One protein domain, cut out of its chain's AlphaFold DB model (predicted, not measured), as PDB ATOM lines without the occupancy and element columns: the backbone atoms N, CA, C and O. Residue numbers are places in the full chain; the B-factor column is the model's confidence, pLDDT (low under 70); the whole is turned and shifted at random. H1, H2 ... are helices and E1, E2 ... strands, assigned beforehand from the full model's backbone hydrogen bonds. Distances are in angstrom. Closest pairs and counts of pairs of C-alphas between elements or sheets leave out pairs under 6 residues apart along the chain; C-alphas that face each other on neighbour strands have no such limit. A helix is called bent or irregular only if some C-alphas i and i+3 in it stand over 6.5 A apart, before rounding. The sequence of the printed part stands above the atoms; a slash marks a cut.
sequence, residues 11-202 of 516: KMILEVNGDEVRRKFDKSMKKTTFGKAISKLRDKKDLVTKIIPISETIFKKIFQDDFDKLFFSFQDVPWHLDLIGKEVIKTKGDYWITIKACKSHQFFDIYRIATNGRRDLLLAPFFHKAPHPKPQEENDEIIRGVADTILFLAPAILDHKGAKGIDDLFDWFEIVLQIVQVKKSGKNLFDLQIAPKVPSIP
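What this domain is: This is residues 11 to 202 of the 516 residues of an uncharacterized protein of Deltaproteobacteria bacterium (UniProt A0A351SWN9). A twisted sheet of seven strands curls like part of a barrel round one helix, H6. A longer, kinked helix, H7, crosses over E6 and E3 of the same sheet, and H2 and H4 pack across it, with H3 among the parts farthest from the mean of the C-alphas. The printed part has 192 residues, with eight named helices and seven named strands in the order E1 E2 H1 H2 H3 H4 H5 H6 E3 E4 E5 H7 H8 E6 E7; the class is mixed, helices and strands. The sheet runs E2 E1 E7 E6 E3 E4 E5, all antiparallel. The whole is compact and rounded, with a radius of gyration of the C-alphas of 16.4 A and spans of 43 by 36 by 32 A.

Where its parts are: Find C-alpha 11 at (215.414, 80.169, -54.264); there E1 begins, residues 11 to 17, 19.8 A long, and E2, residues 20 to 25, follows over 17.2 A. Next read five helices: H1, residues 27 to 31, 8.2 A; H2, residues 33 to 41, 12.3 A; H3, residues 45 to 51, 10.0 A; H4, residues 56 to 65, 12.0 A; and H5, residues 67 to 72, 8.3 A. H4 is only just irregular, with C-alphas 62 and 65 at 6.9 A. H6, residues 79 to 90, runs 17.0 A. Then come E3, residues 95 to 102, 23.3 A; E4, residues 105 to 113, 25.1 A; and E5, residues 119 to 129, 24.6 A, which bends by 80 degrees at residue 122. Look for C-alpha 140 at (230.305, 94.824, -46.350), where H7 begins; it holds residues 140 to 159 over 28.7 A, has a kink of 52 degrees near residue 153, and is irregular, with C-alphas 152 and 155 at 7.3 A. H8, residues 168 to 171, 4.7 A, is followed directly by E6, residues 172 to 184, 34.5 A, which bends by 58 degrees at residue 180. E7, residues 189 to 197, 24.8 A, ends at C-alpha 197 at (217.525, 72.679, -42.082).

How they stand to each other: Start at edge strand E2: it forms a hairpin with E1, with N 22 and O 15 at 2.8 A. Beyond E1, look for N 14 and O 190 of E7 at 2.8 A; E7 and E6 are a hairpin, with N 193 and O 181 at 2.9 A. E6 and E3 have N 99 and O 175 at 2.8 A. E3, E4 and E5 form a meander, each strand the antiparallel neighbour of the one before, with N 98 and O 109 at 2.8 A and N 108 and O 126 at 2.9 A. H6 and H7 on one face make two layers with the sheet. The closest C-alphas of H6 and E2 are those of Asp 82 and Val 21, 5.1 A. H7 has a height over the sheet of 11.1 A and runs across the strands, at 77 degrees to E6 on the local plane; H6 and H7 are apart. H7 touches H2 with residues 150 to 158 alone, about perpendicular at 80 degrees, the closest C-alphas being those of Ala 154 and Ala 37, 5.3 A. It touches H4 with residues 143 to 147 alone, about perpendicular at 81 degrees, closest at Ala 147 and Ile 62, C-alphas 6.1 A apart. H3 and H4 only just touch, with 3 pairs of C-alphas within 8 A, the closest those of Thr 49 and Phe 59, 7.7 A. H1, H5 and H8 only graze the sheet, with residues 27 to 29, 68 to 72 and 168 to 171. Every O i to N i+4 pair is within hydrogen-bond range in H2, H3, H5 and H6, against 5 of 6 in H4, 14 of 16 in H7 and 0 of 1 in H1, which has 2 of 2 O i to N i+3 pairs; H8 is too short for an O i to N i+4 pair.

The domain as a whole: The two C-alphas farthest apart are those of Asn 116 and Gln 136, 49.1 A. The printed part has no cut and no long link. Mean pLDDT of the printed part is 85.9; look for values under 70 at residues 131 to 133, 135 to 138, 161 to 168 and 200 to 202.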
ATOM      1  N   LYS A  11     214.808  80.037 -52.944       95.88
ATOM      2  CA  LYS A  11     215.414  80.169 -54.264       95.88
ATOM      3  C   LYS A  11     216.580  81.149 -54.197       95.88
ATOM      4  O   LYS A  11     216.380  82.334 -53.927       95.88
ATOM      5  N   MET A  12     217.782  80.650 -54.457       96.19
ATOM      6  CA  MET A  12     219.004  81.438 -54.610       96.19
ATOM      7  C   MET A  12     219.386  81.480 -56.089       96.19
ATOM      8  O   MET A  12     219.168  80.517 -56.815       96.19
ATOM      9  N   ILE A  13     219.924  82.597 -56.555       97.12
ATOM     10  CA  ILE A  13     220.404  82.771 -57.923       97.12
ATOM     11  C   ILE A  13     221.902  83.036 -57.838       97.12
ATOM     12  O   ILE A  13     222.320  84.001 -57.194       97.12
ATOM     13  N   LEU A  14     222.684  82.175 -58.483       96.56
ATOM     14  CA  LEU A  14     224.118  82.348 -58.662       96.56
ATOM     15  C   LEU A  14     224.401  82.957 -60.035       96.56
ATOM     16  O   LEU A  14     223.835  82.524 -61.041       96.56
ATOM     17  N   GLU A  15     225.283  83.947 -60.066       97.19
ATOM     18  CA  GLU A  15     225.874  84.518 -61.274       97.19
ATOM     19  C   GLU A  15     227.346  84.111 -61.340       97.19
ATOM     20  O   GLU A  15     228.065  84.285 -60.362       97.19
ATOM     21  N   VAL A  16     227.780  83.552 -62.472       95.19
ATOM     22  CA  VAL A  16     229.169  83.123 -62.693       95.19
ATOM     23  C   VAL A  16     229.813  83.985 -63.764       95.19
ATOM     24  O   VAL A  16     229.460  83.878 -64.941       95.19
ATOM     25  N   ASN A  17     230.787  84.797 -63.375       93.62
ATOM     26  CA  ASN A  17     231.543  85.654 -64.279       93.62
ATOM     27  C   ASN A  17     233.018  85.244 -64.241       93.62
ATOM     28  O   ASN A  17     233.769  85.654 -63.366       93.62
ATOM     29  N   GLY A  18     233.425  84.394 -65.188       88.81
ATOM     30  CA  GLY A  18     234.771  83.818 -65.188       88.81
ATOM     31  C   GLY A  18     234.988  82.940 -63.957       88.81
ATOM     32  O   GLY A  18     234.283  81.944 -63.783       88.81
ATOM     33  N   ASP A  19     235.935  83.342 -63.114       85.62
ATOM     34  CA  ASP A  19     236.272  82.676 -61.857       85.62
ATOM     35  C   ASP A  19     235.585  83.301 -60.635       85.62
ATOM     36  O   ASP A  19     235.985  83.013 -59.516       85.62
ATOM     37  N   GLU A  20     234.550  84.116 -60.810       93.12
ATOM     38  CA  GLU A  20     233.827  84.714 -59.688       93.12
ATOM     39  C   GLU A  20     232.365  84.272 -59.667       93.12
ATOM     40  O   GLU A  20     231.639  84.378 -60.663       93.12
ATOM     41  N   VAL A  21     231.918  83.791 -58.509       94.44
ATOM     42  CA  VAL A  21     230.518  83.528 -58.195       94.44
ATOM     43  C   VAL A  21     229.961  84.675 -57.362       94.44
ATOM     44  O   VAL A  21     230.513  85.070 -56.341       94.44
ATOM     45  N   ARG A  22     228.795  85.173 -57.763       95.25
ATOM     46  CA  ARG A  22     227.996  86.135 -57.001       95.25
ATOM     47  C   ARG A  22     226.643  85.523 -56.689       95.25
ATOM     48  O   ARG A  22     226.136  84.707 -57.459       95.25
ATOM     49  N   ARG A  23     226.023  85.917 -55.579       95.00
ATOM     50  CA  ARG A  23     224.743  85.346 -55.129       95.00
ATOM     51  C   ARG A  23     223.696  86.406 -54.821       95.00
ATOM     52  O   ARG A  23     224.006  87.475 -54.303       95.00
ATOM     53  N   LYS A  24     222.431  86.067 -55.059       96.06
ATOM     54  CA  LYS A  24     221.259  86.765 -54.507       96.06
ATOM     55  C   LYS A  24     220.135  85.786 -54.198       96.06
ATOM     56  O   LYS A  24     220.091  84.696 -54.760       96.06
ATOM     57  N   PHE A  25     219.195  86.184 -53.357       96.81
ATOM     58  CA  PHE A  25     217.946  85.461 -53.146       96.81
ATOM     59  C   PHE A  25     216.847  86.005 -54.060       96.81
ATOM     60  O   PHE A  25     216.808  87.184 -54.411       96.81
ATOM     61  N   ASP A  26     215.930  85.133 -54.465       96.75
ATOM     62  CA  ASP A  26     214.721  85.533 -55.173       96.75
ATOM     63  C   ASP A  26     213.740  86.230 -54.211       96.75
ATOM     64  O   ASP A  26     213.621  85.857 -53.041       96.75
ATOM     65  N   LYS A  27     212.976  87.218 -54.697       96.19
ATOM     66  CA  LYS A  27     212.008  87.965 -53.866       96.19
ATOM     67  C   LYS A  27     210.926  87.071 -53.244       96.19
ATOM     68  O   LYS A  27     210.346  87.441 -52.222       96.19
ATOM     69  N   SER A  28     210.669  85.889 -53.812       94.81
ATOM     70  CA  SER A  28     209.797  84.873 -53.210       94.81
ATOM     71  C   SER A  28     210.248  84.435 -51.813       94.81
ATOM     72  O   SER A  28     209.391  84.041 -51.020       94.81
ATOM     73  N   MET A  29     211.529  84.618 -51.453       94.88
ATOM     74  CA  MET A  29     212.054  84.412 -50.098       94.88
ATOM     75  C   MET A  29     211.177  85.079 -49.033       94.88
ATOM     76  O   MET A  29     210.907  84.450 -48.013       94.88
ATOM     77  N   LYS A  30     210.648  86.292 -49.274       94.44
ATOM     78  CA  LYS A  30     209.795  87.025 -48.311       94.44
ATOM     79  C   LYS A  30     208.546  86.233 -47.880       94.44
ATOM     80  O   LYS A  30     208.013  86.465 -46.800       94.44
ATOM     81  N   LYS A  31     208.073  85.292 -48.707       94.19
ATOM     82  CA  LYS A  31     206.882  84.465 -48.435       94.19
ATOM     83  C   LYS A  31     207.197  83.167 -47.680       94.19
ATOM     84  O   LYS A  31     206.274  82.543 -47.150       94.19
ATOM     85  N   THR A  32     208.469  82.778 -47.622       94.50
ATOM     86  CA  THR A  32     208.947  81.548 -46.970       94.50
ATOM     87  C   THR A  32     208.960  81.686 -45.449       94.50
ATOM     88  O   THR A  32     208.838  82.790 -44.911       94.50
ATOM     89  N   THR A  33     209.119  80.572 -44.735       93.31
ATOM     90  CA  THR A  33     209.273  80.587 -43.269       93.31
ATOM     91  C   THR A  33     210.488  81.401 -42.826       93.31
ATOM     92  O   THR A  33     210.358  82.211 -41.911       93.31
ATOM     93  N   PHE A  34     211.616  81.291 -43.530       93.94
ATOM     94  CA  PHE A  34     212.833  82.069 -43.275       93.94
ATOM     95  C   PHE A  34     212.622  83.572 -43.501       93.94
ATOM     96  O   PHE A  34     212.939  84.372 -42.625       93.94
ATOM     97  N   GLY A  35     212.009  83.967 -44.624       94.00
ATOM     98  CA  GLY A  35     211.721  85.378 -44.917       94.00
ATOM     99  C   GLY A  35     210.743  86.016 -43.924       94.00
ATOM    100  O   GLY A  35     210.935  87.152 -43.491       94.00
ATOM    101  N   LYS A  36     209.718  85.268 -43.502       95.00
ATOM    102  CA  LYS A  36     208.800  85.706 -42.439       95.00
ATOM    103  C   LYS A  36     209.504  85.792 -41.086       95.00
ATOM    104  O   LYS A  36     209.218  86.705 -40.316       95.00
ATOM    105  N   ALA A  37     210.406  84.857 -40.790       93.69
ATOM    106  CA  ALA A  37     211.150  84.838 -39.539       93.69
ATOM    107  C   ALA A  37     212.118  86.025 -39.433       93.69
ATOM    108  O   ALA A  37     212.055  86.768 -38.459       93.69
ATOM    109  N   ILE A  38     212.940  86.276 -40.457       93.88
ATOM    110  CA  ILE A  38     213.860  87.421 -40.451       93.88
ATOM    111  C   ILE A  38     213.103  88.757 -40.369       93.88
ATOM    112  O   ILE A  38     213.512  89.649 -39.631       93.88
ATOM    113  N   SER A  39     211.936  88.871 -41.019       92.69
ATOM    114  CA  SER A  39     211.085  90.062 -40.898       92.69
ATOM    115  C   SER A  39     210.541  90.260 -39.483       92.69
ATOM    116  O   SER A  39     210.399  91.398 -39.065       92.69
ATOM    117  N   LYS A  40     210.236  89.191 -38.735       93.75
ATOM    118  CA  LYS A  40     209.821  89.302 -37.325       93.75
ATOM    119  C   LYS A  40     210.986  89.635 -36.396       93.75
ATOM    120  O   LYS A  40     210.771  90.252 -35.359       93.75
ATOM    121  N   LEU A  41     212.203  89.197 -36.725       91.06
ATOM    122  CA  LEU A  41     213.402  89.538 -35.951       91.06
ATOM    123  C   LEU A  41     213.786  91.012 -36.079       91.06
ATOM    124  O   LEU A  41     214.325  91.562 -35.122       91.06
ATOM    125  N   ARG A  42     213.441  91.658 -37.200       89.94
ATOM    126  CA  ARG A  42     213.586  93.111 -37.389       89.94
ATOM    127  C   ARG A  42     213.001  93.912 -36.225       89.94
ATOM    128  O   ARG A  42     213.624  94.865 -35.770       89.94
ATOM    129  N   ASP A  43     211.846  93.483 -35.721       89.31
ATOM    130  CA  ASP A  43     211.116  94.171 -34.651       89.31
ATOM    131  C   ASP A  43     211.560  93.721 -33.246       89.31
ATOM    132  O   ASP A  43     211.019  94.170 -32.239       89.31
ATOM    133  N   LYS A  44     212.549  92.820 -33.154       88.88
ATOM    134  CA  LYS A  44     213.072  92.256 -31.902       88.88
ATOM    135  C   LYS A  44     214.559  92.568 -31.726       88.88
ATOM    136  O   LYS A  44     215.349  91.656 -31.478       88.88
ATOM    137  N   LYS A  45     214.939  93.848 -31.839       85.75
ATOM    138  CA  LYS A  45     216.337  94.314 -31.711       85.75
ATOM    139  C   LYS A  45     217.036  93.700 -30.499       85.75
ATOM    140  O   LYS A  45     218.056  93.049 -30.680       85.75
ATOM    141  N   ASP A  46     216.441  93.823 -29.314       83.44
ATOM    142  CA  ASP A  46     217.038  93.353 -28.055       83.44
ATOM    143  C   ASP A  46     217.286  91.843 -28.034       83.44
ATOM    144  O   ASP A  46     218.251  91.371 -27.441       83.44
ATOM    145  N   LEU A  47     216.424  91.070 -28.700       83.44
ATOM    146  CA  LEU A  47     216.629  89.634 -28.844       83.44
ATOM    147  C   LEU A  47     217.839  89.368 -29.742       83.44
ATOM    148  O   LEU A  47     218.709  88.589 -29.380       83.44
ATOM    149  N   VAL A  48     217.913  90.027 -30.899       82.06
ATOM    150  CA  VAL A  48     218.993  89.816 -31.870       82.06
ATOM    151  C   VAL A  48     220.344  90.264 -31.314       82.06
ATOM    152  O   VAL A  48     221.304  89.514 -31.424       82.06
ATOM    153  N   THR A  49     220.429  91.444 -30.695       79.25
ATOM    154  CA  THR A  49     221.686  91.976 -30.139       79.25
ATOM    155  C   THR A  49     222.147  91.233 -28.891       79.25
ATOM    156  O   THR A  49     223.336  91.239 -28.584       79.25
ATOM    157  N   LYS A  50     221.234  90.569 -28.172       77.06
ATOM    158  CA  LYS A  50     221.594  89.663 -27.077       77.06
ATOM    159  C   LYS A  50     222.241  88.378 -27.590       77.06
ATOM    160  O   LYS A  50     223.210  87.914 -27.007       77.06
ATOM    161  N   ILE A  51     221.694  87.817 -28.665       73.94
ATOM    162  CA  ILE A  51     222.132  86.535 -29.227       73.94
ATOM    163  C   ILE A  51     223.408  86.694 -30.054       73.94
ATOM    164  O   ILE A  51     224.294  85.844 -30.032       73.94
ATOM    165  N   ILE A  52     223.460  87.759 -30.848       75.38
ATOM    166  CA  ILE A  52     224.512  88.008 -31.819       75.38
ATOM    167  C   ILE A  52     225.258  89.243 -31.338       75.38
ATOM    168  O   ILE A  52     224.648  90.314 -31.280       75.38
ATOM    169  N   PRO A  53     226.561  89.139 -31.031       72.56
ATOM    170  CA  PRO A  53     227.356  90.273 -30.579       72.56
ATOM    171  C   PRO A  53     227.681  91.208 -31.759       72.56
ATOM    172  O   PRO A  53     228.832  91.351 -32.160       72.56
ATOM    173  N   ILE A  54     226.655  91.816 -32.357       79.50
ATOM    174  CA  ILE A  54     226.765  92.797 -33.439       79.50
ATOM    175  C   ILE A  54     226.538  94.203 -32.899       79.50
ATOM    176  O   ILE A  54     225.722  94.422 -32.003       79.50
ATOM    177  N   SER A  55     227.251  95.175 -33.471       82.50
ATOM    178  CA  SER A  55     227.027  96.581 -33.148       82.50
ATOM    179  C   SER A  55     225.637  97.028 -33.608       82.50
ATOM    180  O   SER A  55     225.037  96.456 -34.524       82.50
ATOM    181  N   GLU A  56     225.128  98.099 -32.999       84.88
ATOM    182  CA  GLU A  56     223.881  98.719 -33.446       84.88
ATOM    183  C   GLU A  56     223.940  99.118 -34.926       84.88
ATOM    184  O   GLU A  56     222.946  98.970 -35.639       84.88
ATOM    185  N   THR A  57     225.101  99.564 -35.407       85.94
ATOM    186  CA  THR A  57     225.290  99.921 -36.814       85.94
ATOM    187  C   THR A  57     225.112  98.716 -37.734       85.94
ATOM    188  O   THR A  57     224.373  98.802 -38.712       85.94
ATOM    189  N   ILE A  58     225.709  97.564 -37.399       86.50
ATOM    190  CA  ILE A  58     225.533  96.326 -38.176       86.50
ATOM    191  C   ILE A  58     224.061  95.898 -38.162       86.50
ATOM    192  O   ILE A  58     223.515  95.543 -39.207       86.50
ATOM    193  N   PHE A  59     223.386  95.984 -37.009       89.12
ATOM    194  CA  PHE A  59     221.956  95.687 -36.923       89.12
ATOM    195  C   PHE A  59     221.125  96.584 -37.858       89.12
ATOM    196  O   PHE A  59     220.296  96.073 -38.613       89.12
ATOM    197  N   LYS A  60     221.361  97.905 -37.853       89.25
ATOM    198  CA  LYS A  60     220.654  98.856 -38.730       89.25
ATOM    199  C   LYS A  60     220.892  98.559 -40.206       89.25
ATOM    200  O   LYS A  60     219.920  98.451 -40.950       89.25
ATOM    201  N   LYS A  61     222.137  98.290 -40.612       89.56
ATOM    202  CA  LYS A  61     222.446  97.897 -41.995       89.56
ATOM    203  C   LYS A  61     221.679  96.640 -42.416       89.56
ATOM    204  O   LYS A  61     221.030  96.638 -43.458       89.56
ATOM    205  N   ILE A  62     221.671  95.595 -41.582       90.00
ATOM    206  CA  ILE A  62     221.001  94.326 -41.912       90.00
ATOM    207  C   ILE A  62     219.478  94.478 -41.980       90.00
ATOM    208  O   ILE A  62     218.855  93.956 -42.901       90.00
ATOM    209  N   PHE A  63     218.866  95.160 -41.011       90.81
ATOM    210  CA  PHE A  63     217.414  95.130 -40.811       90.81
ATOM    211  C   PHE A  63     216.667  96.393 -41.256       90.81
ATOM    212  O   PHE A  63     215.436  96.363 -41.322       90.81
ATOM    213  N   GLN A  64     217.353  97.503 -41.525       87.19
ATOM    214  CA  GLN A  64     216.730  98.792 -41.837       87.19
ATOM    215  C   GLN A  64     217.231  99.339 -43.170       87.19
ATOM    216  O   GLN A  64     216.444  99.409 -44.113       87.19
ATOM    217  N   ASP A  65     218.518  99.660 -43.255       86.25
ATOM    218  CA  ASP A  65     219.046 100.510 -44.324       86.25
ATOM    219  C   ASP A  65     219.297  99.724 -45.621       86.25
ATOM    220  O   ASP A  65     218.913 100.166 -46.702       86.25
ATOM    221  N   ASP A  66     219.863  98.514 -45.517       87.88
ATOM    222  CA  ASP A  66     220.339  97.742 -46.671       87.88
ATOM    223  C   ASP A  66     219.627  96.391 -46.861       87.88
ATOM    224  O   ASP A  66     220.047  95.599 -47.705       87.88
ATOM    225  N   PHE A  67     218.537  96.095 -46.140       90.25
ATOM    226  CA  PHE A  67     217.898  94.764 -46.160       90.25
ATOM    227  C   PHE A  67     217.644  94.238 -47.586       90.25
ATOM    228  O   PHE A  67     218.062  93.135 -47.947       90.25
ATOM    229  N   ASP A  68     216.984  95.037 -48.431       92.88
ATOM    230  CA  ASP A  68     216.655  94.604 -49.792       92.88
ATOM    231  C   ASP A  68     217.915  94.475 -50.675       92.88
ATOM    232  O   ASP A  68     217.989  93.574 -51.513       92.88
ATOM    233  N   LYS A  69     218.925  95.323 -50.456       92.75
ATOM    234  CA  LYS A  69     220.211  95.279 -51.165       92.75
ATOM    235  C   LYS A  69     221.005  94.024 -50.787       92.75
ATOM    236  O   LYS A  69     221.499  93.332 -51.677       92.75
ATOM    237  N   LEU A  70     221.084  93.691 -49.498       91.88
ATOM    238  CA  LEU A  70     221.841  92.550 -48.970       91.88
ATOM    239  C   LEU A  70     221.313  91.204 -49.479       91.88
ATOM    240  O   LEU A  70     222.105  90.314 -49.806       91.88
ATOM    241  N   PHE A  71     219.989  91.053 -49.575       93.94
ATOM    242  CA  PHE A  71     219.373  89.782 -49.961       93.94
ATOM    243  C   PHE A  71     218.974  89.698 -51.438       93.94
ATOM    244  O   PHE A  71     219.073  88.614 -52.007       93.94
ATOM    245  N   PHE A  72     218.533  90.787 -52.081       96.25
ATOM    246  CA  PHE A  72     217.929  90.725 -53.426       96.25
ATOM    247  C   PHE A  72     218.778  91.338 -54.549       96.25
ATOM    248  O   PHE A  72     218.399  91.207 -55.718       96.25
ATOM    249  N   SER A  73     219.922  91.951 -54.236       95.62
ATOM    250  CA  SER A  73     220.932  92.338 -55.233       95.62
ATOM    251  C   SER A  73     222.064  91.314 -55.286       95.62
ATOM    252  O   SER A  73     222.296  90.596 -54.316       95.62
ATOM    253  N   PHE A  74     222.752  91.212 -56.429       95.44
ATOM    254  CA  PHE A  74     223.924  90.340 -56.546       95.44
ATOM    255  C   PHE A  74     225.038  90.835 -55.631       95.44
ATOM    256  O   PHE A  74     225.426  92.000 -55.696       95.44
ATOM    257  N   GLN A  75     225.521  89.926 -54.797       92.88
ATOM    258  CA  GLN A  75     226.592  90.154 -53.846       92.88
ATOM    259  C   GLN A  75     227.749  89.217 -54.155       92.88
ATOM    260  O   GLN A  75     227.530  88.037 -54.438       92.88
ATOM    261  N   ASP A  76     228.965  89.735 -54.054       90.38
ATOM    262  CA  ASP A  76     230.167  88.902 -54.066       90.38
ATOM    263  C   ASP A  76     230.180  88.030 -52.813       90.38
ATOM    264  O   ASP A  76     229.640  88.421 -51.766       90.38
ATOM    265  N   VAL A  77     230.768  86.846 -52.943       86.19
ATOM    266  CA  VAL A  77     230.924  85.893 -51.847       86.19
ATOM    267  C   VAL A  77     232.411  85.716 -51.526       86.19
ATOM    268  O   VAL A  77     233.239  85.841 -52.428       86.19
ATOM    269  N   PRO A  78     232.764  85.392 -50.270       81.31
ATOM    270  CA  PRO A  78     234.123  85.005 -49.912       81.31
ATOM    271  C   PRO A  78     234.672  83.909 -50.836       81.31
ATOM    272  O   PRO A  78     233.927  83.019 -51.257       81.31
ATOM    273  N   TRP A  79     235.988  83.899 -51.072       83.44
ATOM    274  CA  TRP A  79     236.653  82.961 -51.995       83.44
ATOM    275  C   TRP A  79     236.294  81.479 -51.761       83.44
ATOM    276  O   TRP A  79     236.179  80.698 -52.702       83.44
ATOM    277  N   HIS A  80     236.081  81.067 -50.509       78.38
ATOM    278  CA  HIS A  80     235.717  79.685 -50.190       78.38
ATOM    279  C   HIS A  80     234.268  79.376 -50.590       78.38
ATOM    280  O   HIS A  80     233.994  78.291 -51.094       78.38
ATOM    281  N   LEU A  81     233.337  80.328 -50.444       83.56
ATOM    282  CA  LEU A  81     231.966  80.183 -50.941       83.56
ATOM    283  C   LEU A  81     231.903  80.231 -52.475       83.56
ATOM    284  O   LEU A  81     231.029  79.595 -53.061       83.56
ATOM    285  N   ASP A  82     232.841  80.924 -53.126       87.50
ATOM    286  CA  ASP A  82     232.997  80.903 -54.581       87.50
ATOM    287  C   ASP A  82     233.373  79.498 -55.085       87.50
ATOM    288  O   ASP A  82     232.696  78.943 -55.956       87.50
ATOM    289  N   LEU A  83     234.365  78.851 -54.457       86.69
ATOM    290  CA  LEU A  83     234.719  77.453 -54.746       86.69
ATOM    291  C   LEU A  83     233.527  76.505 -54.559       86.69
ATOM    292  O   LEU A  83     233.278  75.634 -55.397       86.69
ATOM    293  N   ILE A  84     232.762  76.704 -53.484       86.12
ATOM    294  CA  ILE A  84     231.539  75.949 -53.206       86.12
ATOM    295  C   ILE A  84     230.500  76.176 -54.310       86.12
ATOM    296  O   ILE A  84     229.955  75.208 -54.836       86.12
ATOM    297  N   GLY A  85     230.254  77.427 -54.705       88.06
ATOM    298  CA  GLY A  85     229.325  77.782 -55.778       88.06
ATOM    299  C   GLY A  85     229.708  77.154 -57.121       88.06
ATOM    300  O   GLY A  85     228.853  76.617 -57.828       88.06
ATOM    301  N   LYS A  86     231.003  77.131 -57.450       90.56
ATOM    302  CA  LYS A  86     231.522  76.459 -58.649       90.56
ATOM    303  C   LYS A  86     231.279  74.950 -58.611       90.56
ATOM    304  O   LYS A  86     230.878  74.378 -59.626       90.56
ATOM    305  N   GLU A  87     231.495  74.300 -57.469       90.19
ATOM    306  CA  GLU A  87     231.269  72.855 -57.324       90.19
ATOM    307  C   GLU A  87     229.776  72.497 -57.371       90.19
ATOM    308  O   GLU A  87     229.371  71.549 -58.050       90.19
ATOM    309  N   VAL A  88     228.942  73.316 -56.728       87.75
ATOM    310  CA  VAL A  88     227.472  73.257 -56.756       87.75
ATOM    311  C   VAL A  88     226.944  73.244 -58.190       87.75
ATOM    312  O   VAL A  88     226.066  72.448 -58.522       87.75
ATOM    313  N   ILE A  89     227.481  74.110 -59.049       89.88
ATOM    314  CA  ILE A  89     227.034  74.261 -60.441       89.88
ATOM    315  C   ILE A  89     227.451  73.069 -61.311       89.88
ATOM    316  O   ILE A  89     226.726  72.688 -62.234       89.88
ATOM    317  N   LYS A  90     228.613  72.472 -61.028       89.50
ATOM    318  CA  LYS A  90     229.119  71.288 -61.741       89.50
ATOM    319  C   LYS A  90     228.391  70.011 -61.325       89.50
ATOM    320  O   LYS A  90     228.235  69.093 -62.134       89.50
ATOM    321  N   THR A  91     227.948  69.950 -60.073       83.69
ATOM    322  CA  THR A  91     227.325  68.763 -59.496       83.69
ATOM    323  C   THR A  91     225.876  68.621 -59.953       83.69
ATOM    324  O   THR A  91     225.053  69.519 -59.799       83.69
ATOM    325  N   LYS A  92     225.536  67.441 -60.482       80.44
ATOM    326  CA  LYS A  92     224.151  67.059 -60.784       80.44
ATOM    327  C   LYS A  92     223.562  66.238 -59.635       80.44
ATOM    328  O   LYS A  92     224.234  65.350 -59.116       80.44
ATOM    329  N   GLY A  93     222.284  66.465 -59.335       78.19
ATOM    330  CA  GLY A  93     221.507  65.685 -58.365       78.19
ATOM    331  C   GLY A  93     221.354  66.365 -57.005       78.19
ATOM    332  O   GLY A  93     221.680  67.541 -56.858       78.19
ATOM    333  N   ASP A  94     220.850  65.602 -56.035       84.62
ATOM    334  CA  ASP A  94     220.647  66.057 -54.660       84.62
ATOM    335  C   ASP A  94     221.950  65.964 -53.865       84.62
ATOM    336  O   ASP A  94     222.587  64.906 -53.796       84.62
ATOM    337  N   TYR A  95     222.333  67.064 -53.227       91.25
ATOM    338  CA  TYR A  95     223.488  67.097 -52.337       91.25
ATOM    339  C   TYR A  95     223.265  68.055 -51.163       91.25
ATOM    340  O   TYR A  95     222.276  68.788 -51.091       91.25
ATOM    341  N   TRP A  96     224.175  68.001 -50.196       92.94
ATOM    342  CA  TRP A  96     224.083  68.692 -48.919       92.94
ATOM    343  C   TRP A  96     225.333  69.529 -48.699       92.94
ATOM    344  O   TRP A  96     226.448  69.061 -48.918       92.94
ATOM    345  N   ILE A  97     225.126  70.749 -48.216       91.19
ATOM    346  CA  ILE A  97     226.172  71.601 -47.662       91.19
ATOM    347  C   ILE A  97     225.899  71.690 -46.166       91.19
ATOM    348  O   ILE A  97     224.834  72.147 -45.757       91.19
ATOM    349  N   THR A  98     226.831  71.222 -45.347       91.06
ATOM    350  CA  THR A  98     226.780  71.406 -43.895       91.06
ATOM    351  C   THR A  98     227.728  72.523 -43.515       91.06
ATOM    352  O   THR A  98     228.914  72.462 -43.823       91.06
ATOM    353  N   ILE A  99     227.191  73.528 -42.838       90.19
ATOM    354  CA  ILE A  99     227.936  74.630 -42.248       90.19
ATOM    355  C   ILE A  99     227.838  74.440 -40.746       90.19
ATOM    356  O   ILE A  99     226.783  74.676 -40.159       90.19
ATOM    357  N   LYS A 100     228.919  73.985 -40.124       89.19
ATOM    358  CA  LYS A 100     229.037  73.993 -38.670       89.19
ATOM    359  C   LYS A 100     229.892  75.177 -38.276       89.19
ATOM    360  O   LYS A 100     230.935  75.384 -38.876       89.19
ATOM    361  N   ALA A 101     229.506  75.935 -37.271       85.88
ATOM    362  CA  ALA A 101     230.331  77.034 -36.798       85.88
ATOM    363  C   ALA A 101     230.462  77.008 -35.287       85.88
ATOM    364  O   ALA A 101     229.596  76.494 -34.580       85.88
ATOM    365  N   CYS A 102     231.560  77.587 -34.824       84.50
ATOM    366  CA  CYS A 102     231.738  78.019 -33.455       84.50
ATOM    367  C   CYS A 102     232.319  79.438 -33.413       84.50
ATOM    368  O   CYS A 102     232.787  79.915 -34.448       84.50
ATOM    369  N   LYS A 103     232.360  80.080 -32.233       72.75
ATOM    370  CA  LYS A 103     232.828  81.476 -32.014       72.75
ATOM    371  C   LYS A 103     234.001  81.968 -32.876       72.75
ATOM    372  O   LYS A 103     234.100  83.149 -33.177       72.75
ATOM    373  N   SER A 104     234.942  81.091 -33.213       78.31
ATOM    374  CA  SER A 104     236.170  81.453 -33.935       78.31
ATOM    375  C   SER A 104     236.380  80.710 -35.249       78.31
ATOM    376  O   SER A 104     237.355  80.994 -35.941       78.31
ATOM    377  N   HIS A 105     235.534  79.734 -35.583       86.62
ATOM    378  CA  HIS A 105     235.790  78.853 -36.717       86.62
ATOM    379  C   HIS A 105     234.517  78.370 -37.398       86.62
ATOM    380  O   HIS A 105     233.531  78.050 -36.739       86.62
ATOM    381  N   GLN A 106     234.589  78.219 -38.713       86.69
ATOM    382  CA  GLN A 106     233.558  77.621 -39.544       86.69
ATOM    383  C   GLN A 106     234.105  76.361 -40.213       86.69
ATOM    384  O   GLN A 106     235.225  76.337 -40.719       86.69
ATOM    385  N   PHE A 107     233.293  75.316 -40.205       88.31
ATOM    386  CA  PHE A 107     233.530  74.028 -40.827       88.31
ATOM    387  C   PHE A 107     232.499  73.858 -41.940       88.31
ATOM    388  O   PHE A 107     231.294  73.834 -41.673       88.31
ATOM    389  N   PHE A 108     232.965  73.706 -43.173       89.25
ATOM    390  CA  PHE A 108     232.100  73.452 -44.318       89.25
ATOM    391  C   PHE A 108     232.341  72.047 -44.835       89.25
ATOM    392  O   PHE A 108     233.485  71.639 -45.017       89.25
ATOM    393  N   ASP A 109     231.264  71.325 -45.101       89.31
ATOM    394  CA  ASP A 109     231.296  70.002 -45.707       89.31
ATOM    395  C   ASP A 109     230.281  69.960 -46.856       89.31
ATOM    396  O   ASP A 109     229.126  70.351 -46.676       89.31
ATOM    397  N   ILE A 110     230.710  69.500 -48.033       91.62
ATOM    398  CA  ILE A 110     229.850  69.323 -49.202       91.62
ATOM    399  C   ILE A 110     229.879  67.866 -49.609       91.62
ATOM    400  O   ILE A 110     230.908  67.349 -50.043       91.62
ATOM    401  N   TYR A 111     228.722  67.220 -49.540       91.38
ATOM    402  CA  TYR A 111     228.607  65.799 -49.820       91.38
ATOM    403  C   TYR A 111     227.285  65.444 -50.488       91.38
ATOM    404  O   TYR A 111     226.273  66.125 -50.344       91.38
ATOM    405  N   ARG A 112     227.274  64.301 -51.166       90.50
ATOM    406  CA  ARG A 112     226.054  63.586 -51.554       90.50
ATOM    407  C   ARG A 112     225.825  62.406 -50.609       90.50
ATOM    408  O   ARG A 112     226.776  61.841 -50.068       90.50
ATOM    409  N   ILE A 113     224.573  62.010 -50.423       86.12
ATOM    410  CA  ILE A 113     224.211  60.781 -49.714       86.12
ATOM    411  C   ILE A 113     223.995  59.701 -50.772       86.12
ATOM    412  O   ILE A 113     223.069  59.784 -51.576       86.12
ATOM    413  N   ALA A 114     224.873  58.702 -50.800       82.50
ATOM    414  CA  ALA A 114     224.727  57.544 -51.671       82.50
ATOM    415  C   ALA A 114     223.522  56.683 -51.251       82.50
ATOM    416  O   ALA A 114     223.026  56.774 -50.127       82.50
ATOM    417  N   THR A 115     223.073  55.785 -52.131       79.62
ATOM    418  CA  THR A 115     221.906  54.909 -51.898       79.62
ATOM    419  C   THR A 115     222.030  54.029 -50.651       79.62
ATOM    420  O   THR A 115     221.026  53.661 -50.052       79.62
ATOM    421  N   ASN A 116     223.254  53.721 -50.223       77.38
ATOM    422  CA  ASN A 116     223.554  52.968 -49.003       77.38
ATOM    423  C   ASN A 116     223.689  53.853 -47.743       77.38
ATOM    424  O   ASN A 116     224.148  53.374 -46.708       77.38
ATOM    425  N   GLY A 117     223.356  55.145 -47.829       78.06
ATOM    426  CA  GLY A 117     223.476  56.111 -46.736       78.06
ATOM    427  C   GLY A 117     224.892  56.652 -46.498       78.06
ATOM    428  O   GLY A 117     225.096  57.430 -45.565       78.06
ATOM    429  N   ARG A 118     225.886  56.266 -47.313       81.81
ATOM    430  CA  ARG A 118     227.259  56.789 -47.223       81.81
ATOM    431  C   ARG A 118     227.306  58.259 -47.640       81.81
ATOM    432  O   ARG A 118     226.702  58.638 -48.641       81.81
ATOM    433  N   ARG A 119     228.067  59.069 -46.897       86.00
ATOM    434  CA  ARG A 119     228.427  60.432 -47.310       86.00
ATOM    435  C   ARG A 119     229.602  60.360 -48.278       86.00
ATOM    436  O   ARG A 119     230.681  59.914 -47.899       86.00
ATOM    437  N   ASP A 120     229.378  60.793 -49.508       86.94
ATOM    438  CA  ASP A 120     230.416  60.946 -50.522       86.94
ATOM    439  C   ASP A 120     230.737  62.436 -50.659       86.94
ATOM    440  O   ASP A 120     229.924  63.204 -51.175       86.94
ATOM    441  N   LEU A 121     231.919  62.831 -50.199       89.88
ATOM    442  CA  LEU A 121     232.418  64.196 -50.323       89.88
ATOM    443  C   LEU A 121     232.549  64.626 -51.786       89.88
ATOM    444  O   LEU A 121     233.191  63.949 -52.594       89.88
ATOM    445  N   LEU A 122     231.991  65.791 -52.099       88.69
ATOM    446  CA  LEU A 122     232.129  66.461 -53.391       88.69
ATOM    447  C   LEU A 122     233.340  67.392 -53.391       88.69
ATOM    448  O   LEU A 122     234.095  67.423 -54.359       88.69
ATOM    449  N   LEU A 123     233.593  68.051 -52.263       88.00
ATOM    450  CA  LEU A 123     234.723  68.948 -52.057       88.00
ATOM    451  C   LEU A 123     235.409  68.605 -50.734       88.00
ATOM    452  O   LEU A 123     234.769  68.067 -49.830       88.00
ATOM    453  N   ALA A 124     236.712  68.872 -50.633       85.75
ATOM    454  CA  ALA A 124     237.395  68.759 -49.350       85.75
ATOM    455  C   ALA A 124     236.726  69.706 -48.334       85.75
ATOM    456  O   ALA A 124     236.302  70.797 -48.734       85.75
ATOM    457  N   PRO A 125     236.603  69.315 -47.053       86.75
ATOM    458  CA  PRO A 125     236.052  70.200 -46.044       86.75
ATOM    459  C   PRO A 125     236.861  71.490 -45.958       86.75
ATOM    460  O   PRO A 125     238.078  71.464 -46.115       86.75
ATOM    461  N   PHE A 126     236.201  72.604 -45.662       82.19
ATOM    462  CA  PHE A 126     236.904  73.842 -45.332       82.19
ATOM    463  C   PHE A 126     236.902  74.039 -43.835       82.19
ATOM    464  O   PHE A 126     235.881  73.824 -43.173       82.19
ATOM    465  N   PHE A 127     238.032  74.511 -43.323       83.50
ATOM    466  CA  PHE A 127     238.135  74.980 -41.960       83.50
ATOM    467  C   PHE A 127     238.653  76.411 -41.942       83.50
ATOM    468  O   PHE A 127     239.828  76.668 -42.183       83.50
ATOM    469  N   HIS A 128     237.754  77.357 -41.694       80.38
ATOM    470  CA  HIS A 128     238.070  78.773 -41.770       80.38
ATOM    471  C   HIS A 128     238.017  79.406 -40.387       80.38
ATOM    472  O   HIS A 128     237.010  79.294 -39.688       80.38
ATOM    473  N   LYS A 129     239.088  80.100 -39.998       81.69
ATOM    474  CA  LYS A 129     239.075  80.956 -38.815       81.69
ATOM    475  C   LYS A 129     238.243  82.198 -39.130       81.69
ATOM    476  O   LYS A 129     238.687  83.067 -39.870       81.69
ATOM    477  N   ALA A 130     237.053  82.266 -38.553       74.88
ATOM    478  CA  ALA A 130     236.121  83.372 -38.701       74.88
ATOM    479  C   ALA A 130     236.062  84.118 -37.360       74.88
ATOM    480  O   ALA A 130     235.318  83.692 -36.471       74.88
ATOM    481  N   PRO A 131     236.894  85.154 -37.140       69.62
ATOM    482  CA  PRO A 131     236.801  85.942 -35.919       69.62
ATOM    483  C   PRO A 131     235.428  86.615 -35.840       69.62
ATOM    484  O   PRO A 131     234.826  86.943 -36.863       69.62
ATOM    485  N   HIS A 132     234.940  86.844 -34.621       67.06
ATOM    486  CA  HIS A 132     233.754  87.674 -34.445       67.06
ATOM    487  C   HIS A 132     233.988  89.058 -35.070       67.06
ATOM    488  O   HIS A 132     235.081  89.608 -34.895       67.06
ATOM    489  N   PRO A 133     232.975  89.631 -35.748       66.00
ATOM    490  CA  PRO A 133     233.044  91.001 -36.237       66.00
ATOM    491  C   PRO A 133     233.415  91.923 -35.081       66.00
ATOM    492  O   PRO A 133     232.709  91.950 -34.068       66.00
ATOM    493  N   LYS A 134     234.502  92.688 -35.196       70.00
ATOM    494  CA  LYS A 134     234.730  93.755 -34.218       70.00
ATOM    495  C   LYS A 134     233.734  94.885 -34.487       70.00
ATOM    496  O   LYS A 134     233.444  95.157 -35.650       70.00
ATOM    497  N   PRO A 135     233.256  95.612 -33.461       62.00
ATOM    498  CA  PRO A 135     232.300  96.710 -33.646       62.00
ATOM    499  C   PRO A 135     232.739  97.795 -34.644       62.00
ATOM    500  O   PRO A 135     231.889  98.510 -35.162       62.00
ATOM    501  N   GLN A 136     234.049  97.913 -34.891       66.56
ATOM    502  CA  GLN A 136     234.682  98.891 -35.782       66.56
ATOM    503  C   GLN A 136     234.915  98.358 -37.211       66.56
ATOM    504  O   GLN A 136     235.247  99.129 -38.107       66.56
ATOM    505  N   GLU A 137     234.764  97.050 -37.444       66.44
ATOM    506  CA  GLU A 137     234.996  96.407 -38.742       66.44
ATOM    507  C   GLU A 137     233.688  96.392 -39.554       66.44
ATOM    508  O   GLU A 137     233.005  95.378 -39.677       66.44
ATOM    509  N   GLU A 138     233.317  97.543 -40.120       66.75
ATOM    510  CA  GLU A 138     232.158  97.680 -41.016       66.75
ATOM    511  C   GLU A 138     232.467  97.238 -42.458       66.75
ATOM    512  O   GLU A 138     232.182  97.951 -43.417       66.75
ATOM    513  N   ASN A 139     233.067  96.061 -42.632       82.19
ATOM    514  CA  ASN A 139     233.261  95.491 -43.964       82.19
ATOM    515  C   ASN A 139     231.929  94.909 -44.479       82.19
ATOM    516  O   ASN A 139     231.310  94.067 -43.819       82.19
ATOM    517  N   ASP A 140     231.509  95.321 -45.677       83.25
ATOM    518  CA  ASP A 140     230.305  94.824 -46.350       83.25
ATOM    519  C   ASP A 140     230.280  93.293 -46.479       83.25
ATOM    520  O   ASP A 140     229.204  92.699 -46.464       83.25
ATOM    521  N   GLU A 141     231.430  92.630 -46.613       82.50
ATOM    522  CA  GLU A 141     231.527  91.164 -46.660       82.50
ATOM    523  C   GLU A 141     231.124  90.519 -45.323       82.50
ATOM    524  O   GLU A 141     230.347  89.561 -45.295       82.50
ATOM    525  N   ILE A 142     231.580  91.088 -44.205       80.38
ATOM    526  CA  ILE A 142     231.251  90.609 -42.857       80.38
ATOM    527  C   ILE A 142     229.759  90.807 -42.585       80.38
ATOM    528  O   ILE A 142     229.078  89.882 -42.140       80.38
ATOM    529  N   ILE A 143     229.228  91.991 -42.907       86.31
ATOM    530  CA  ILE A 143     227.801  92.308 -42.747       86.31
ATOM    531  C   ILE A 143     226.945  91.325 -43.557       86.31
ATOM    532  O   ILE A 143     225.950  90.809 -43.044       86.31
ATOM    533  N   ARG A 144     227.357  91.005 -44.791       86.81
ATOM    534  CA  ARG A 144     226.699  90.002 -45.642       86.81
ATOM    535  C   ARG A 144     226.712  88.604 -45.024       86.81
ATOM    536  O   ARG A 144     225.660  87.968 -44.961       86.81
ATOM    537  N   GLY A 145     227.863  88.133 -44.540       84.75
ATOM    538  CA  GLY A 145     227.983  86.814 -43.908       84.75
ATOM    539  C   GLY A 145     227.128  86.680 -42.643       84.75
ATOM    540  O   GLY A 145     226.462  85.661 -42.432       84.75
ATOM    541  N   VAL A 146     227.077  87.739 -41.830       85.56
ATOM    542  CA  VAL A 146     226.189  87.818 -40.662       85.56
ATOM    543  C   VAL A 146     224.722  87.801 -41.096       85.56
ATOM    544  O   VAL A 146     223.937  87.039 -40.534       85.56
ATOM    545  N   ALA A 147     224.345  88.577 -42.116       90.31
ATOM    546  CA  ALA A 147     222.976  88.620 -42.632       90.31
ATOM    547  C   ALA A 147     222.497  87.247 -43.138       90.31
ATOM    548  O   ALA A 147     221.385  86.828 -42.810       90.31
ATOM    549  N   ASP A 148     223.340  86.516 -43.874       90.38
ATOM    550  CA  ASP A 148     223.026  85.160 -44.344       90.38
ATOM    551  C   ASP A 148     222.871  84.179 -43.180       90.38
ATOM    552  O   ASP A 148     221.914  83.402 -43.135       90.38
ATOM    553  N   THR A 149     223.766  84.249 -42.193       88.31
ATOM    554  CA  THR A 149     223.686  83.414 -40.986       88.31
ATOM    555  C   THR A 149     222.380  83.672 -40.231       88.31
ATOM    556  O   THR A 149     221.660  82.729 -39.894       88.31
ATOM    557  N   ILE A 150     222.016  84.944 -40.038       90.31
ATOM    558  CA  ILE A 150     220.746  85.347 -39.422       90.31
ATOM    559  C   ILE A 150     219.563  84.807 -40.214       90.31
ATOM    560  O   ILE A 150     218.646  84.257 -39.610       90.31
ATOM    561  N   LEU A 151     219.566  84.936 -41.544       93.44
ATOM    562  CA  LEU A 151     218.479  84.444 -42.390       93.44
ATOM    563  C   LEU A 151     218.210  82.956 -42.148       93.44
ATOM    564  O   LEU A 151     217.056  82.574 -41.953       93.44
ATOM    565  N   PHE A 152     219.256  82.127 -42.138       92.06
ATOM    566  CA  PHE A 152     219.109  80.684 -41.947       92.06
ATOM    567  C   PHE A 152     218.727  80.306 -40.514       92.06
ATOM    568  O   PHE A 152     217.937  79.382 -40.324       92.06
ATOM    569  N   LEU A 153     219.240  81.024 -39.514       89.81
ATOM    570  CA  LEU A 153     218.950  80.763 -38.102       89.81
ATOM    571  C   LEU A 153     217.627  81.384 -37.627       89.81
ATOM    572  O   LEU A 153     217.105  80.976 -36.590       89.81
ATOM    573  N   ALA A 154     217.043  82.321 -38.380       91.69
ATOM    574  CA  ALA A 154     215.887  83.103 -37.950       91.69
ATOM    575  C   ALA A 154     214.691  82.271 -37.450       91.69
ATOM    576  O   ALA A 154     214.140  82.627 -36.404       91.69
ATOM    577  N   PRO A 155     214.276  81.171 -38.118       90.06
ATOM    578  CA  PRO A 155     213.205  80.326 -37.591       90.06
ATOM    579  C   PRO A 155     213.549  79.729 -36.222       90.06
ATOM    580  O   PRO A 155     212.755  79.842 -35.293       90.06
ATOM    581  N   ALA A 156     214.761  79.182 -36.066       85.56
ATOM    582  CA  ALA A 156     215.209  78.574 -34.813       85.56
ATOM    583  C   ALA A 156     215.305  79.600 -33.671       85.56
ATOM    584  O   ALA A 156     214.922  79.297 -32.544       85.56
ATOM    585  N   ILE A 157     215.744  80.828 -33.970       86.06
ATOM    586  CA  ILE A 157     215.784  81.933 -33.001       86.06
ATOM    587  C   ILE A 157     214.376  82.273 -32.492       86.06
ATOM    588  O   ILE A 157     214.183  82.484 -31.297       86.06
ATOM    589  N   LEU A 158     213.384  82.350 -33.385       86.56
ATOM    590  CA  LEU A 158     212.012  82.709 -33.011       86.56
ATOM    591  C   LEU A 158     211.270  81.596 -32.276       86.56
ATOM    592  O   LEU A 158     210.429  81.898 -31.427       86.56
ATOM    593  N   ASP A 159     211.560  80.345 -32.621       82.81
ATOM    594  CA  ASP A 159     210.958  79.173 -31.989       82.81
ATOM    595  C   ASP A 159     211.542  78.906 -30.592       82.81
ATOM    596  O   ASP A 159     210.946  78.166 -29.801       82.81
ATOM    597  N   HIS A 160     212.676  79.532 -30.245       74.94
ATOM    598  CA  HIS A 160     213.298  79.372 -28.936       74.94
ATOM    599  C   HIS A 160     212.481  80.061 -27.836       74.94
ATOM    600  O   HIS A 160     212.458  81.285 -27.687       74.94
ATOM    601  N   LYS A 161     211.789  79.251 -27.029       61.09
ATOM    602  CA  LYS A 161     210.971  79.701 -25.895       61.09
ATOM    603  C   LYS A 161     211.838  79.932 -24.651       61.09
ATOM    604  O   LYS A 161     211.727  79.202 -23.672       61.09
ATOM    605  N   GLY A 162     212.710  80.940 -24.676       57.62
ATOM    606  CA  GLY A 162     213.448  81.378 -23.486       57.62
ATOM    607  C   GLY A 162     214.821  81.980 -23.771       57.62
ATOM    608  O   GLY A 162     215.365  81.846 -24.857       57.62
ATOM    609  N   ALA A 163     215.394  82.650 -22.768       49.03
ATOM    610  CA  ALA A 163     216.723  83.261 -22.864       49.03
ATOM    611  C   ALA A 163     217.884  82.290 -22.562       49.03
ATOM    612  O   ALA A 163     219.026  82.604 -22.876       49.03
ATOM    613  N   LYS A 164     217.631  81.132 -21.930       54.28
ATOM    614  CA  LYS A 164     218.691  80.162 -21.602       54.28
ATOM    615  C   LYS A 164     219.100  79.385 -22.858       54.28
ATOM    616  O   LYS A 164     218.240  78.818 -23.528       54.28
ATOM    617  N   GLY A 165     220.397  79.362 -23.164       57.22
ATOM    618  CA  GLY A 165     220.955  78.617 -24.301       57.22
ATOM    619  C   GLY A 165     220.695  79.246 -25.672       57.22
ATOM    620  O   GLY A 165     220.767  78.546 -26.675       57.22
ATOM    621  N   ILE A 166     220.350  80.537 -25.734       62.78
ATOM    622  CA  ILE A 166     220.195  81.243 -27.013       62.78
ATOM    623  C   ILE A 166     221.536  81.777 -27.531       62.78
ATOM    624  O   ILE A 166     221.801  81.688 -28.723       62.78
ATOM    625  N   ASP A 167     222.412  82.221 -26.626       64.00
ATOM    626  CA  ASP A 167     223.795  82.616 -26.929       64.00
ATOM    627  C   ASP A 167     224.566  81.423 -27.533       64.00
ATOM    628  O   ASP A 167     225.315  81.548 -28.501       64.00
ATOM    629  N   ASP A 168     224.239  80.216 -27.057       68.06
ATOM    630  CA  ASP A 168     224.734  78.946 -27.589       68.06
ATOM    631  C   ASP A 168     224.428  78.734 -29.080       68.06
ATOM    632  O   ASP A 168     225.165  78.008 -29.744       68.06
ATOM    633  N   LEU A 169     223.355  79.334 -29.609       71.56
ATOM    634  CA  LEU A 169     222.934  79.156 -30.997       71.56
ATOM    635  C   LEU A 169     223.852  79.883 -31.980       71.56
ATOM    636  O   LEU A 169     223.954  79.460 -33.122       71.56
ATOM    637  N   PHE A 170     224.525  80.956 -31.572       72.50
ATOM    638  CA  PHE A 170     225.566  81.573 -32.402       72.50
ATOM    639  C   PHE A 170     226.955  81.066 -32.038       72.50
ATOM    640  O   PHE A 170     227.822  80.982 -32.908       72.50
ATOM    641  N   ASP A 171     227.143  80.649 -30.786       74.38
ATOM    642  CA  ASP A 171     228.402  80.073 -30.328       74.38
ATOM    643  C   ASP A 171     228.676  78.695 -30.918       74.38
ATOM    644  O   ASP A 171     229.845  78.351 -31.081       74.38
ATOM    645  N   TRP A 172     227.624  77.919 -31.207       84.50
ATOM    646  CA  TRP A 172     227.666  76.607 -31.848       84.50
ATOM    647  C   TRP A 172     226.394  76.363 -32.666       84.50
ATOM    648  O   TRP A 172     225.354  75.993 -32.119       84.50
ATOM    649  N   PHE A 173     226.494  76.472 -33.991       85.62
ATOM    650  CA  PHE A 173     225.391  76.109 -34.885       85.62
ATOM    651  C   PHE A 173     225.780  75.104 -35.947       85.62
ATOM    652  O   PHE A 173     226.946  74.929 -36.302       85.62
ATOM    653  N   GLU A 174     224.744  74.473 -36.487       88.75
ATOM    654  CA  GLU A 174     224.803  73.674 -37.694       88.75
ATOM    655  C   GLU A 174     223.665  74.102 -38.621       88.75
ATOM    656  O   GLU A 174     222.499  74.126 -38.229       88.75
ATOM    657  N   ILE A 175     224.003  74.453 -39.855       90.56
ATOM    658  CA  ILE A 175     223.049  74.720 -40.928       90.56
ATOM    659  C   ILE A 175     223.294  73.664 -41.998       90.56
ATOM    660  O   ILE A 175     224.393  73.555 -42.538       90.56
ATOM    661  N   VAL A 176     222.264  72.891 -42.324       92.12
ATOM    662  CA  VAL A 176     222.298  71.904 -43.404       92.12
ATOM    663  C   VAL A 176     221.472  72.436 -44.565       92.12
ATOM    664  O   VAL A 176     220.246  72.501 -44.497       92.12
ATOM    665  N   LEU A 177     222.134  72.808 -45.654       93.31
ATOM    666  CA  LEU A 177     221.503  73.246 -46.891       93.31
ATOM    667  C   LEU A 177     221.380  72.044 -47.827       93.31
ATOM    668  O   LEU A 177     222.370  71.592 -48.399       93.31
ATOM    669  N   GLN A 178     220.171  71.508 -47.980       94.00
ATOM    670  CA  GLN A 178     219.906  70.505 -49.009       94.00
ATOM    671  C   GLN A 178     219.649  71.223 -50.335       94.00
ATOM    672  O   GLN A 178     218.657  71.943 -50.458       94.00
ATOM    673  N   ILE A 179     220.521  71.025 -51.320       93.69
ATOM    674  CA  ILE A 179     220.311  71.530 -52.675       93.69
ATOM    675  C   ILE A 179     219.456  70.511 -53.422       93.69
ATOM    676  O   ILE A 179     219.887  69.389 -53.670       93.69
ATOM    677  N   VAL A 180     218.217  70.905 -53.715       92.06
ATOM    678  CA  VAL A 180     217.180  70.059 -54.332       92.06
ATOM    679  C   VAL A 180     217.228  70.158 -55.854       92.06
ATOM    680  O   VAL A 180     216.886  69.229 -56.577       92.06
ATOM    681  N   GLN A 181     217.607  71.325 -56.370       92.25
ATOM    682  CA  GLN A 181     217.672  71.544 -57.805       92.25
ATOM    683  C   GLN A 181     218.679  72.634 -58.138       92.25
ATOM    684  O   GLN A 181     218.700  73.681 -57.496       92.25
ATOM    685  N   VAL A 182     219.442  72.408 -59.206       93.94
ATOM    686  CA  VAL A 182     220.256  73.424 -59.878       93.94
ATOM    687  C   VAL A 182     219.767  73.523 -61.321       93.94
ATOM    688  O   VAL A 182     219.792  72.537 -62.060       93.94
ATOM    689  N   LYS A 183     219.283  74.697 -61.733       94.94
ATOM    690  CA  LYS A 183     218.765  74.944 -63.084       94.94
ATOM    691  C   LYS A 183     219.471  76.139 -63.708       94.94
ATOM    692  O   LYS A 183     219.388  77.244 -63.193       94.94
ATOM    693  N   LYS A 184     220.095  75.950 -64.870       95.62
ATOM    694  CA  LYS A 184     220.632  77.068 -65.656       95.62
ATOM    695  C   LYS A 184     219.472  77.930 -66.181       95.62
ATOM    696  O   LYS A 184     218.609  77.417 -66.893       95.62
ATOM    697  N   SER A 185     219.429  79.204 -65.799       95.75
ATOM    698  CA  SER A 185     218.360  80.161 -66.137       95.75
ATOM    699  C   SER A 185     218.806  81.246 -67.125       95.75
ATOM    700  O   SER A 185     217.964  81.909 -67.725       95.75
ATOM    701  N   GLY A 186     220.112  81.383 -67.358       94.88
ATOM    702  CA  GLY A 186     220.694  82.292 -68.347       94.88
ATOM    703  C   GLY A 186     222.107  81.867 -68.747       94.88
ATOM    704  O   GLY A 186     222.577  80.804 -68.341       94.88
ATOM    705  N   LYS A 187     222.812  82.695 -69.535       94.56
ATOM    706  CA  LYS A 187     224.186  82.392 -69.994       94.56
ATOM    707  C   LYS A 187     225.122  82.081 -68.816       94.56
ATOM    708  O   LYS A 187     225.783  81.041 -68.836       94.56
ATOM    709  N   ASN A 188     225.048  82.927 -67.787       95.94
ATOM    710  CA  ASN A 188     225.869  82.905 -66.574       95.94
ATOM    711  C   ASN A 188     225.036  82.744 -65.289       95.94
ATOM    712  O   ASN A 188     225.563  82.921 -64.199       95.94
ATOM    713  N   LEU A 189     223.737  82.449 -65.406       97.12
ATOM    714  CA  LEU A 189     222.811  82.426 -64.271       97.12
ATOM    715  C   LEU A 189     222.337  81.009 -63.959       97.12
ATOM    716  O   LEU A 189     221.929  80.266 -64.860       97.12
ATOM    717  N   PHE A 190     222.355  80.672 -62.672       96.44
ATOM    718  CA  PHE A 190     221.926  79.388 -62.138       96.44
ATOM    719  C   PHE A 190     220.945  79.601 -60.985       96.44
ATOM    720  O   PHE A 190     221.265  80.236 -59.985       96.44
ATOM    721  N   ASP A 191     219.752  79.040 -61.124       95.88
ATOM    722  CA  ASP A 191     218.718  79.018 -60.100       95.88
ATOM    723  C   ASP A 191     218.908  77.776 -59.221       95.88
ATOM    724  O   ASP A 191     218.857  76.642 -59.708       95.88
ATOM    725  N   LEU A 192     219.099  77.992 -57.925       95.19
ATOM    726  CA  LEU A 192     219.260  76.962 -56.906       95.19
ATOM    727  C   LEU A 192     218.005  76.904 -56.041       95.19
ATOM    728  O   LEU A 192     217.595  77.914 -55.467       95.19
ATOM    729  N   GLN A 193     217.435  75.710 -55.908       94.81
ATOM    730  CA  GLN A 193     216.395  75.418 -54.926       94.81
ATOM    731  C   GLN A 193     217.021  74.775 -53.701       94.81
ATOM    732  O   GLN A 193     217.595  73.687 -53.782       94.81
ATOM    733  N   ILE A 194     216.905  75.455 -52.569       94.69
ATOM    734  CA  ILE A 194     217.556  75.088 -51.317       94.69
ATOM    735  C   ILE A 194     216.476  74.790 -50.288       94.69
ATOM    736  O   ILE A 194     215.552  75.577 -50.112       94.69
ATOM    737  N   ALA A 195     216.601  73.677 -49.576       93.75
ATOM    738  CA  ALA A 195     215.803  73.365 -48.397       93.75
ATOM    739  C   ALA A 195     216.712  73.433 -47.158       93.75
ATOM    740  O   ALA A 195     217.353  72.428 -46.823       93.75
ATOM    741  N   PRO A 196     216.825  74.601 -46.495       92.88
ATOM    742  CA  PRO A 196     217.647  74.733 -45.305       92.88
ATOM    743  C   PRO A 196     217.026  73.968 -44.136       92.88
ATOM    744  O   PRO A 196     215.808  73.952 -43.947       92.88
ATOM    745  N   LYS A 197     217.880  73.348 -43.330       90.69
ATOM    746  CA  LYS A 197     217.525  72.679 -42.082       90.69
ATOM    747  C   LYS A 197     218.500  73.140 -41.013       90.69
ATOM    748  O   LYS A 197     219.704  72.964 -41.159       90.69
ATOM    749  N   VAL A 198     217.966  73.694 -39.935       84.12
ATOM    750  CA  VAL A 198     218.721  73.945 -38.708       84.12
ATOM    751  C   VAL A 198     218.303  72.838 -37.745       84.12
ATOM    752  O   VAL A 198     217.122  72.788 -37.383       84.12
ATOM    753  N   PRO A 199     219.186  71.878 -37.410       76.38
ATOM    754  CA  PRO A 199     218.880  70.871 -36.405       76.38
ATOM    755  C   PRO A 199     218.398  71.549 -35.120       76.38
ATOM    756  O   PRO A 199     218.850  72.645 -34.792       76.38
ATOM    757  N   SER A 200     217.470  70.913 -34.401       68.75
ATOM    758  CA  SER A 200     216.973  71.468 -33.140       68.75
ATOM    759  C   SER A 200     218.140  71.785 -32.216       68.75
ATOM    760  O   SER A 200     219.083  70.992 -32.156       68.75
ATOM    761  N   ILE A 201     218.033  72.903 -31.493       63.38
ATOM    762  CA  ILE A 201     219.082  73.413 -30.607       63.38
ATOM    763  C   ILE A 201     219.547  72.270 -29.710       63.38
ATOM    764  O   ILE A 201     218.762  71.781 -28.888       63.38
ATOM    765  N   PRO A 202     220.771  71.768 -29.916       61.91
ATOM    766  CA  PRO A 202     221.229  70.632 -29.157       61.91
ATOM    767  C   PRO A 202     221.437  71.087 -27.707       61.91
ATOM    768  O   PRO A 202     221.959  72.175 -27.463       61.91
TER     769      PRO A 202